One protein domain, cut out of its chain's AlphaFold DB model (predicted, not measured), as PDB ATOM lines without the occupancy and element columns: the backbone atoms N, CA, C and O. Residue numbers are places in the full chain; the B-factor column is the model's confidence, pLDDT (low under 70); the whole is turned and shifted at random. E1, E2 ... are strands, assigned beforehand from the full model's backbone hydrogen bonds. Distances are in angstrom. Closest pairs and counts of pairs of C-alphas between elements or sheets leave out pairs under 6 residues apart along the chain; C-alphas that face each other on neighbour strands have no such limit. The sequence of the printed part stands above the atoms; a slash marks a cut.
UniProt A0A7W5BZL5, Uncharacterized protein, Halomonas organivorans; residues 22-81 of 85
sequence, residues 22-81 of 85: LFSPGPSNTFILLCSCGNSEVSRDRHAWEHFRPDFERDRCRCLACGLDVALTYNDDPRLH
ATOM      1  N   LEU A  22     196.289 250.870 384.361       77.56
ATOM      2  CA  LEU A  22     196.924 251.485 383.205       77.56
ATOM      3  C   LEU A  22     198.322 251.941 383.592       77.56
ATOM      4  O   LEU A  22     198.538 252.491 384.674       77.56
ATOM      5  N   PHE A  23     199.245 251.716 382.672       77.31
ATOM      6  CA  PHE A  23     200.641 252.072 382.804       77.31
ATOM      7  C   PHE A  23     201.025 253.027 381.678       77.31
ATOM      8  O   PHE A  23     200.799 252.721 380.504       77.31
ATOM      9  N   SER A  24     201.582 254.190 382.012       77.69
ATOM     10  CA  SER A  24     201.978 255.193 381.014       77.69
ATOM     11  C   SER A  24     203.238 255.965 381.432       77.69
ATOM     12  O   SER A  24     203.488 256.131 382.626       77.69
ATOM     13  N   PRO A  25     204.065 256.449 380.492       76.56
ATOM     14  CA  PRO A  25     205.218 257.290 380.769       76.56
ATOM     15  C   PRO A  25     204.764 258.677 381.225       76.56
ATOM     16  O   PRO A  25     203.898 259.300 380.616       76.56
ATOM     17  N   GLY A  26     205.380 259.165 382.299       74.25
ATOM     18  CA  GLY A  26     205.202 260.533 382.769       74.25
ATOM     19  C   GLY A  26     206.228 261.508 382.166       74.25
ATOM     20  O   GLY A  26     207.223 261.087 381.561       74.25
ATOM     21  N   PRO A  27     206.017 262.824 382.339       73.00
ATOM     22  CA  PRO A  27     206.786 263.879 381.673       73.00
ATOM     23  C   PRO A  27     208.229 264.042 382.176       73.00
ATOM     24  O   PRO A  27     209.019 264.728 381.532       73.00
ATOM     25  N   SER A  28     208.604 263.471 383.326       78.31
ATOM     26  CA  SER A  28     209.895 263.747 383.985       78.31
ATOM     27  C   SER A  28     210.566 262.491 384.536       78.31
ATOM     28  O   SER A  28     210.873 262.401 385.720       78.31
ATOM     29  N   ASN A  29     210.820 261.510 383.665       74.00
ATOM     30  CA  ASN A  29     211.393 260.217 384.064       74.00
ATOM     31  C   ASN A  29     210.579 259.552 385.192       74.00
ATOM     32  O   ASN A  29     211.113 259.010 386.163       74.00
ATOM     33  N   THR A  30     209.263 259.604 385.024       77.00
ATOM     34  CA  THR A  30     208.251 259.020 385.899       77.00
ATOM     35  C   THR A  30     207.389 258.032 385.112       77.00
ATOM     36  O   THR A  30     207.473 257.932 383.880       77.00
ATOM     37  N   PHE A  31     206.578 257.274 385.834       79.50
ATOM     38  CA  PHE A  31     205.474 256.481 385.321       79.50
ATOM     39  C   PHE A  31     204.186 256.942 385.994       79.50
ATOM     40  O   PHE A  31     204.186 257.273 387.177       79.50
ATOM     41  N   ILE A  32     203.094 256.935 385.244       79.38
ATOM     42  CA  ILE A  32     201.747 257.211 385.723       79.38
ATOM     43  C   ILE A  32     201.006 255.876 385.772       79.38
ATOM     44  O   ILE A  32     200.893 255.176 384.764       79.38
ATOM     45  N   LEU A  33     200.526 255.529 386.963       81.00
ATOM     46  CA  LEU A  33     199.738 254.336 387.245       81.00
ATOM     47  C   LEU A  33     198.320 254.757 387.596       81.00
ATOM     48  O   LEU A  33     198.113 255.563 388.507       81.00
ATOM     49  N   LEU A  34     197.347 254.201 386.882       82.75
ATOM     50  CA  LEU A  34     195.935 254.513 387.081       82.75
ATOM     51  C   LEU A  34     195.206 253.250 387.516       82.75
ATOM     52  O   LEU A  34     195.300 252.221 386.853       82.75
ATOM     53  N   CYS A  35     194.467 253.343 388.613       83.69
ATOM     54  CA  CYS A  35     193.568 252.309 389.100       83.69
ATOM     55  C   CYS A  35     192.210 252.941 389.402       83.69
ATOM     56  O   CYS A  35     192.124 254.120 389.736       83.69
ATOM     57  N   SER A  36     191.142 252.145 389.372       81.44
ATOM     58  CA  SER A  36     189.801 252.601 389.759       81.44
ATOM     59  C   SER A  36     189.734 253.200 391.171       81.44
ATOM     60  O   SER A  36     188.861 254.017 391.445       81.44
ATOM     61  N   CYS A  37     190.653 252.823 392.067       83.25
ATOM     62  CA  CYS A  37     190.717 253.344 393.434       83.25
ATOM     63  C   CYS A  37     191.637 254.564 393.619       83.25
ATOM     64  O   CYS A  37     191.669 255.128 394.712       83.25
ATOM     65  N   GLY A  38     192.398 254.961 392.596       80.69
ATOM     66  CA  GLY A  38     193.339 256.072 392.696       80.69
ATOM     67  C   GLY A  38     194.471 256.018 391.675       80.69
ATOM     68  O   GLY A  38     194.745 254.989 391.056       80.69
ATOM     69  N   ASN A  39     195.154 257.153 391.546       81.56
ATOM     70  CA  ASN A  39     196.229 257.370 390.586       81.56
ATOM     71  C   ASN A  39     197.529 257.680 391.331       81.56
ATOM     72  O   ASN A  39     197.499 258.314 392.386       81.56
ATOM     73  N   SER A  40     198.667 257.273 390.777       80.81
ATOM     74  CA  SER A  40     199.981 257.590 391.337       80.81
ATOM     75  C   SER A  40     200.982 257.865 390.225       80.81
ATOM     76  O   SER A  40     201.092 257.091 389.275       80.81
ATOM     77  N   GLU A  41     201.709 258.971 390.349       81.50
ATOM     78  CA  GLU A  41     202.912 259.220 389.565       81.50
ATOM     79  C   GLU A  41     204.121 258.794 390.399       81.50
ATOM     80  O   GLU A  41     204.302 259.246 391.529       81.50
ATOM     81  N   VAL A  42     204.937 257.901 389.851       76.38
ATOM     82  CA  VAL A  42     206.090 257.307 390.532       76.38
ATOM     83  C   VAL A  42     207.346 257.523 389.707       76.38
ATOM     84  O   VAL A  42     207.307 257.529 388.478       76.38
ATOM     85  N   SER A  43     208.494 257.672 390.362       75.38
ATOM     86  CA  SER A  43     209.767 257.692 389.636       75.38
ATOM     87  C   SER A  43     210.015 256.346 388.939       75.38
ATOM     88  O   SER A  43     209.540 255.298 389.396       75.38
ATOM     89  N   ARG A  44     210.804 256.341 387.855       72.12
ATOM     90  CA  ARG A  44     211.235 255.076 387.225       72.12
ATOM     91  C   ARG A  44     212.139 254.224 388.122       72.12
ATOM     92  O   ARG A  44     212.331 253.043 387.830       72.12
ATOM     93  N   ASP A  45     212.646 254.779 389.221       67.81
ATOM     94  CA  ASP A  45     213.371 254.014 390.226       67.81
ATOM     95  C   ASP A  45     212.392 253.151 391.030       67.81
ATOM     96  O   ASP A  45     211.470 253.635 391.693       67.81
ATOM     97  N   ARG A  46     212.611 251.831 390.980       58.84
ATOM     98  CA  ARG A  46     211.707 250.797 391.526       58.84
ATOM     99  C   ARG A  46     211.383 250.950 393.019       58.84
ATOM    100  O   ARG A  46     210.430 250.346 393.490       58.84
ATOM    101  N   HIS A  47     212.170 251.729 393.759       60.28
ATOM    102  CA  HIS A  47     212.009 251.916 395.203       60.28
ATOM    103  C   HIS A  47     210.917 252.935 395.574       60.28
ATOM    104  O   HIS A  47     210.533 252.992 396.735       60.28
ATOM    105  N   ALA A  48     210.398 253.713 394.618       62.97
ATOM    106  CA  ALA A  48     209.458 254.808 394.894       62.97
ATOM    107  C   ALA A  48     207.965 254.423 394.824       62.97
ATOM    108  O   ALA A  48     207.103 255.298 394.827       62.97
ATOM    109  N   TRP A  49     207.629 253.140 394.677       72.94
ATOM    110  CA  TRP A  49     206.264 252.724 394.352       72.94
ATOM    111  C   TRP A  49     205.502 252.326 395.623       72.94
ATOM    112  O   TRP A  49     205.528 251.173 396.049       72.94
ATOM    113  N   GLU A  50     204.838 253.301 396.248       72.38
ATOM    114  CA  GLU A  50     204.146 253.115 397.536       72.38
ATOM    115  C   GLU A  50     202.760 252.467 397.390       72.38
ATOM    116  O   GLU A  50     202.380 251.606 398.178       72.38
ATOM    117  N   HIS A  51     201.999 252.859 396.364       78.75
ATOM    118  CA  HIS A  51     200.607 252.425 396.169       78.75
ATOM    119  C   HIS A  51     200.454 251.226 395.226       78.75
ATOM    120  O   HIS A  51     199.406 250.572 395.197       78.75
ATOM    121  N   PHE A  52     201.498 250.931 394.459       83.44
ATOM    122  CA  PHE A  52     201.493 249.937 393.397       83.44
ATOM    123  C   PHE A  52     202.712 249.034 393.526       83.44
ATOM    124  O   PHE A  52     203.826 249.508 393.708       83.44
ATOM    125  N   ARG A  53     202.514 247.726 393.393       84.88
ATOM    126  CA  ARG A  53     203.587 246.734 393.366       84.88
ATOM    127  C   ARG A  53     203.626 246.083 391.979       84.88
ATOM    128  O   ARG A  53     202.830 245.174 391.732       84.88
ATOM    129  N   PRO A  54     204.505 246.543 391.076       78.81
ATOM    130  CA  PRO A  54     204.682 245.934 389.767       78.81
ATOM    131  C   PRO A  54     205.484 244.634 389.888       78.81
ATOM    132  O   PRO A  54     206.465 244.553 390.626       78.81
ATOM    133  N   ASP A  55     205.085 243.635 389.114       81.38
ATOM    134  CA  ASP A  55     205.838 242.425 388.817       81.38
ATOM    135  C   ASP A  55     206.138 242.432 387.312       81.38
ATOM    136  O   ASP A  55     205.333 241.998 386.488       81.38
ATOM    137  N   PHE A  56     207.296 242.992 386.956       76.88
ATOM    138  CA  PHE A  56     207.727 243.121 385.563       76.88
ATOM    139  C   PHE A  56     208.136 241.785 384.930       76.88
ATOM    140  O   PHE A  56     208.228 241.709 383.711       76.88
ATOM    141  N   GLU A  57     208.412 240.744 385.722       81.44
ATOM    142  CA  GLU A  57     208.726 239.415 385.178       81.44
ATOM    143  C   GLU A  57     207.461 238.725 384.673       81.44
ATOM    144  O   GLU A  57     207.502 237.957 383.713       81.44
ATOM    145  N   ARG A  58     206.327 239.017 385.317       81.94
ATOM    146  CA  ARG A  58     205.020 238.443 384.985       81.94
ATOM    147  C   ARG A  58     204.112 239.412 384.232       81.94
ATOM    148  O   ARG A  58     202.978 239.044 383.943       81.94
ATOM    149  N   ASP A  59     204.589 240.626 383.948       78.25
ATOM    150  CA  ASP A  59     203.822 241.738 383.377       78.25
ATOM    151  C   ASP A  59     202.501 241.991 384.135       78.25
ATOM    152  O   ASP A  59     201.426 242.161 383.556       78.25
ATOM    153  N   ARG A  60     202.572 242.007 385.472       84.50
ATOM    154  CA  ARG A  60     201.428 242.255 386.363       84.50
ATOM    155  C   ARG A  60     201.679 243.429 387.286       84.50
ATOM    156  O   ARG A  60     202.814 243.815 387.543       84.50
ATOM    157  N   CYS A  61     200.611 243.990 387.827       83.69
ATOM    158  CA  CYS A  61     200.704 244.974 388.889       83.69
ATOM    159  C   CYS A  61     199.591 244.762 389.897       83.69
ATOM    160  O   CYS A  61     198.446 244.490 389.533       83.69
ATOM    161  N   ARG A  62     199.949 244.914 391.172       87.94
ATOM    162  CA  ARG A  62     199.008 244.904 392.280       87.94
ATOM    163  C   ARG A  62     198.869 246.295 392.874       87.94
ATOM    164  O   ARG A  62     199.853 246.876 393.326       87.94
ATOM    165  N   CYS A  63     197.649 246.806 392.952       87.19
ATOM    166  CA  CYS A  63     197.340 247.966 393.771       87.19
ATOM    167  C   CYS A  63     197.260 247.545 395.243       87.19
ATOM    168  O   CYS A  63     196.517 246.630 395.602       87.19
ATOM    169  N   LEU A  64     198.016 248.210 396.112       87.50
ATOM    170  CA  LEU A  64     198.032 247.907 397.544       87.50
ATOM    171  C   LEU A  64     196.838 248.520 398.291       87.50
ATOM    172  O   LEU A  64     196.503 248.045 399.371       87.50
ATOM    173  N   ALA A  65     196.171 249.520 397.703       86.12
ATOM    174  CA  ALA A  65     195.004 250.171 398.299       86.12
ATOM    175  C   ALA A  65     193.715 249.350 398.125       86.12
ATOM    176  O   ALA A  65     193.014 249.094 399.100       86.12
ATOM    177  N   CYS A  66     193.404 248.908 396.901       86.00
ATOM    178  CA  CYS A  66     192.197 248.114 396.624       86.00
ATOM    179  C   CYS A  66     192.456 246.610 396.463       86.00
ATOM    180  O   CYS A  66     191.516 245.839 396.300       86.00
ATOM    181  N   GLY A  67     193.722 246.178 396.476       87.25
ATOM    182  CA  GLY A  67     194.102 244.775 396.314       87.25
ATOM    183  C   GLY A  67     194.009 244.244 394.882       87.25
ATOM    184  O   GLY A  67     194.331 243.077 394.669       87.25
ATOM    185  N   LEU A  68     193.603 245.077 393.919       86.38
ATOM    186  CA  LEU A  68     193.466 244.706 392.516       86.38
ATOM    187  C   LEU A  68     194.801 244.229 391.946       86.38
ATOM    188  O   LEU A  68     195.786 244.957 392.017       86.38
ATOM    189  N   ASP A  69     194.819 243.032 391.372       87.81
ATOM    190  CA  ASP A  69     195.993 242.415 390.758       87.81
ATOM    191  C   ASP A  69     195.636 242.012 389.330       87.81
ATOM    192  O   ASP A  69     194.844 241.091 389.109       87.81
ATOM    193  N   VAL A  70     196.218 242.707 388.358       84.31
ATOM    194  CA  VAL A  70     195.904 242.535 386.939       84.31
ATOM    195  C   VAL A  70     197.137 242.639 386.066       84.31
ATOM    196  O   VAL A  70     198.197 243.093 386.497       84.31
ATOM    197  N   ALA A  71     196.991 242.175 384.826       80.75
ATOM    198  CA  ALA A  71     198.000 242.385 383.806       80.75
ATOM    199  C   ALA A  71     198.228 243.889 383.605       80.75
ATOM    200  O   ALA A  71     197.276 244.672 383.568       80.75
ATOM    201  N   LEU A  72     199.493 244.277 383.474       74.25
ATOM    202  CA  LEU A  72     199.857 245.616 383.040       74.25
ATOM    203  C   LEU A  72     199.445 245.767 381.576       74.25
ATOM    204  O   LEU A  72     199.929 245.043 380.707       74.25
ATOM    205  N   THR A  73     198.561 246.717 381.281       68.75
ATOM    206  CA  THR A  73     198.276 247.078 379.890       68.75
ATOM    207  C   THR A  73     199.384 247.997 379.390       68.75
ATOM    208  O   THR A  73     199.544 249.118 379.879       68.75
ATOM    209  N   TYR A  74     200.161 247.507 378.427       63.34
ATOM    210  CA  TYR A  74     201.253 248.232 377.784       63.34
ATOM    211  C   TYR A  74     200.699 249.263 376.792       63.34
ATOM    212  O   TYR A  74     200.555 248.963 375.611       63.34
ATOM    213  N   ASN A  75     200.400 250.477 377.258       60.50
ATOM    214  CA  ASN A  75     200.213 251.604 376.335       60.50
ATOM    215  C   ASN A  75     201.554 252.225 375.908       60.50
ATOM    216  O   ASN A  75     201.616 252.833 374.851       60.50
ATOM    217  N   ASP A  76     202.626 251.993 376.673       53.06
ATOM    218  CA  ASP A  76     203.999 252.415 376.382       53.06
ATOM    219  C   ASP A  76     204.963 251.527 377.195       53.06
ATOM    220  O   ASP A  76     204.880 251.475 378.423       53.06
ATOM    221  N   ASP A  77     205.842 250.771 376.530       54.62
ATOM    222  CA  ASP A  77     206.674 249.731 377.158       54.62
ATOM    223  C   ASP A  77     207.724 250.316 378.136       54.62
ATOM    224  O   ASP A  77     208.680 250.961 377.694       54.62
ATOM    225  N   PRO A  78     207.632 250.076 379.465       52.62
ATOM    226  CA  PRO A  78     208.628 250.549 380.428       52.62
ATOM    227  C   PRO A  78     210.051 250.041 380.161       52.62
ATOM    228  O   PRO A  78     211.012 250.719 380.524       52.62
ATOM    229  N   ARG A  79     210.226 248.888 379.506       58.19
ATOM    230  CA  ARG A  79     211.533 248.341 379.096       58.19
ATOM    231  C   ARG A  79     212.172 249.142 377.966       58.19
ATOM    232  O   ARG A  79     213.394 249.123 377.859       58.19
ATOM    233  N   LEU A  80     211.397 249.899 377.181       53.69
ATOM    234  CA  LEU A  80     211.937 250.898 376.242       53.69
ATOM    235  C   LEU A  80     212.481 252.143 376.963       53.69
ATOM    236  O   LEU A  80     213.208 252.942 376.375       53.69
ATOM    237  N   HIS A  81     212.130 252.316 378.237       52.62
ATOM    238  CA  HIS A  81     212.405 253.509 379.028       52.62
ATOM    239  C   HIS A  81     213.404 253.294 380.166       52.62
ATOM    240  O   HIS A  81     214.004 254.266 380.639       52.62
TER     241      HIS A  81
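What this domain is: This is residues 22 to 81 of the 85 residues of an uncharacterized protein of Halomonas organivorans (UniProt A0A7W5BZL5). What shape does the backbone make? Two meanders of three strands each, E1 E2 E3 and then E4 E5 E6, join at a single point into one strongly twisted sheet that is folded back on itself, with E3, E2 and E1 as one leaf facing E5 and E4 as the other and E6 as the hinge. In a meander each strand is the antiparallel neighbour of the one before. What is it made of? The printed part has 60 residues with six named strands, E1 to E6 along the chain, and no named helix; it is all strand by class, and the mixed sheet runs E3 E2 E1 E6 E5 E4. How large is it? It is compact, with a radius of gyration of the C-alphas of 10.4 A and spans of 27 by 20 by 20 A.

Where its parts are: Where does the first meander lie? E1 is residues 22 to 25, 10.4 A long, with C-alpha 22 at (196.924, 251.485, 383.205). E2 is residues 30 to 35, 16.5 A, and E3 is residues 38 to 43, 16.8 A, ending with C-alpha 43 at (209.767, 257.692, 389.636). Where does the second lie? E4 is residues 52 to 55, 9.8 A, and E5 is residues 60 to 63, 10.2 A. E6 is residues 69 to 74, 15.2 A, with C-alpha 74 at (201.253, 248.232, 377.784).

How they stand to each other: How are E1, E2 and E3 joined? The hairpin of E1 and E2 is antiparallel at 164 degrees, with N 24 and O 32 at 3.0 A, within hydrogen-bond range. The hairpin of E2 and E3 is antiparallel at 163 degrees, with N 33 and O 40 at 2.8 A. How are E4, E5 and E6 joined? The hairpin of E4 and E5 is antiparallel at 162 degrees, with N 53 and O 62 at 2.8 A. The hairpin of E5 and E6 is antiparallel at 123 degrees, with N 61 and O 70 at 2.9 A. Where do the two meanders meet? E1 and E6 meet only at a point, where the C-alphas of Leu 22 and Thr 73 face each other at 5.7 A. Between the leaves, the closest C-alphas of E2 and E5 are those of Cys 35 and Cys 63, 7.4 A apart, while E1 and E4 are apart.

The domain as a whole: How far does it reach? The two C-alphas farthest apart are those of Cys 66 and Leu 80, at 28.5 A. Is there a cut or a long link? The printed part has no cut and no long link; the link from E3 to E4, 8 residues, is short, and the other four are tight. Where is confidence low? The mean pLDDT of the printed part is 75.8, and residues 45 to 48 and 73 to 81 are under 70.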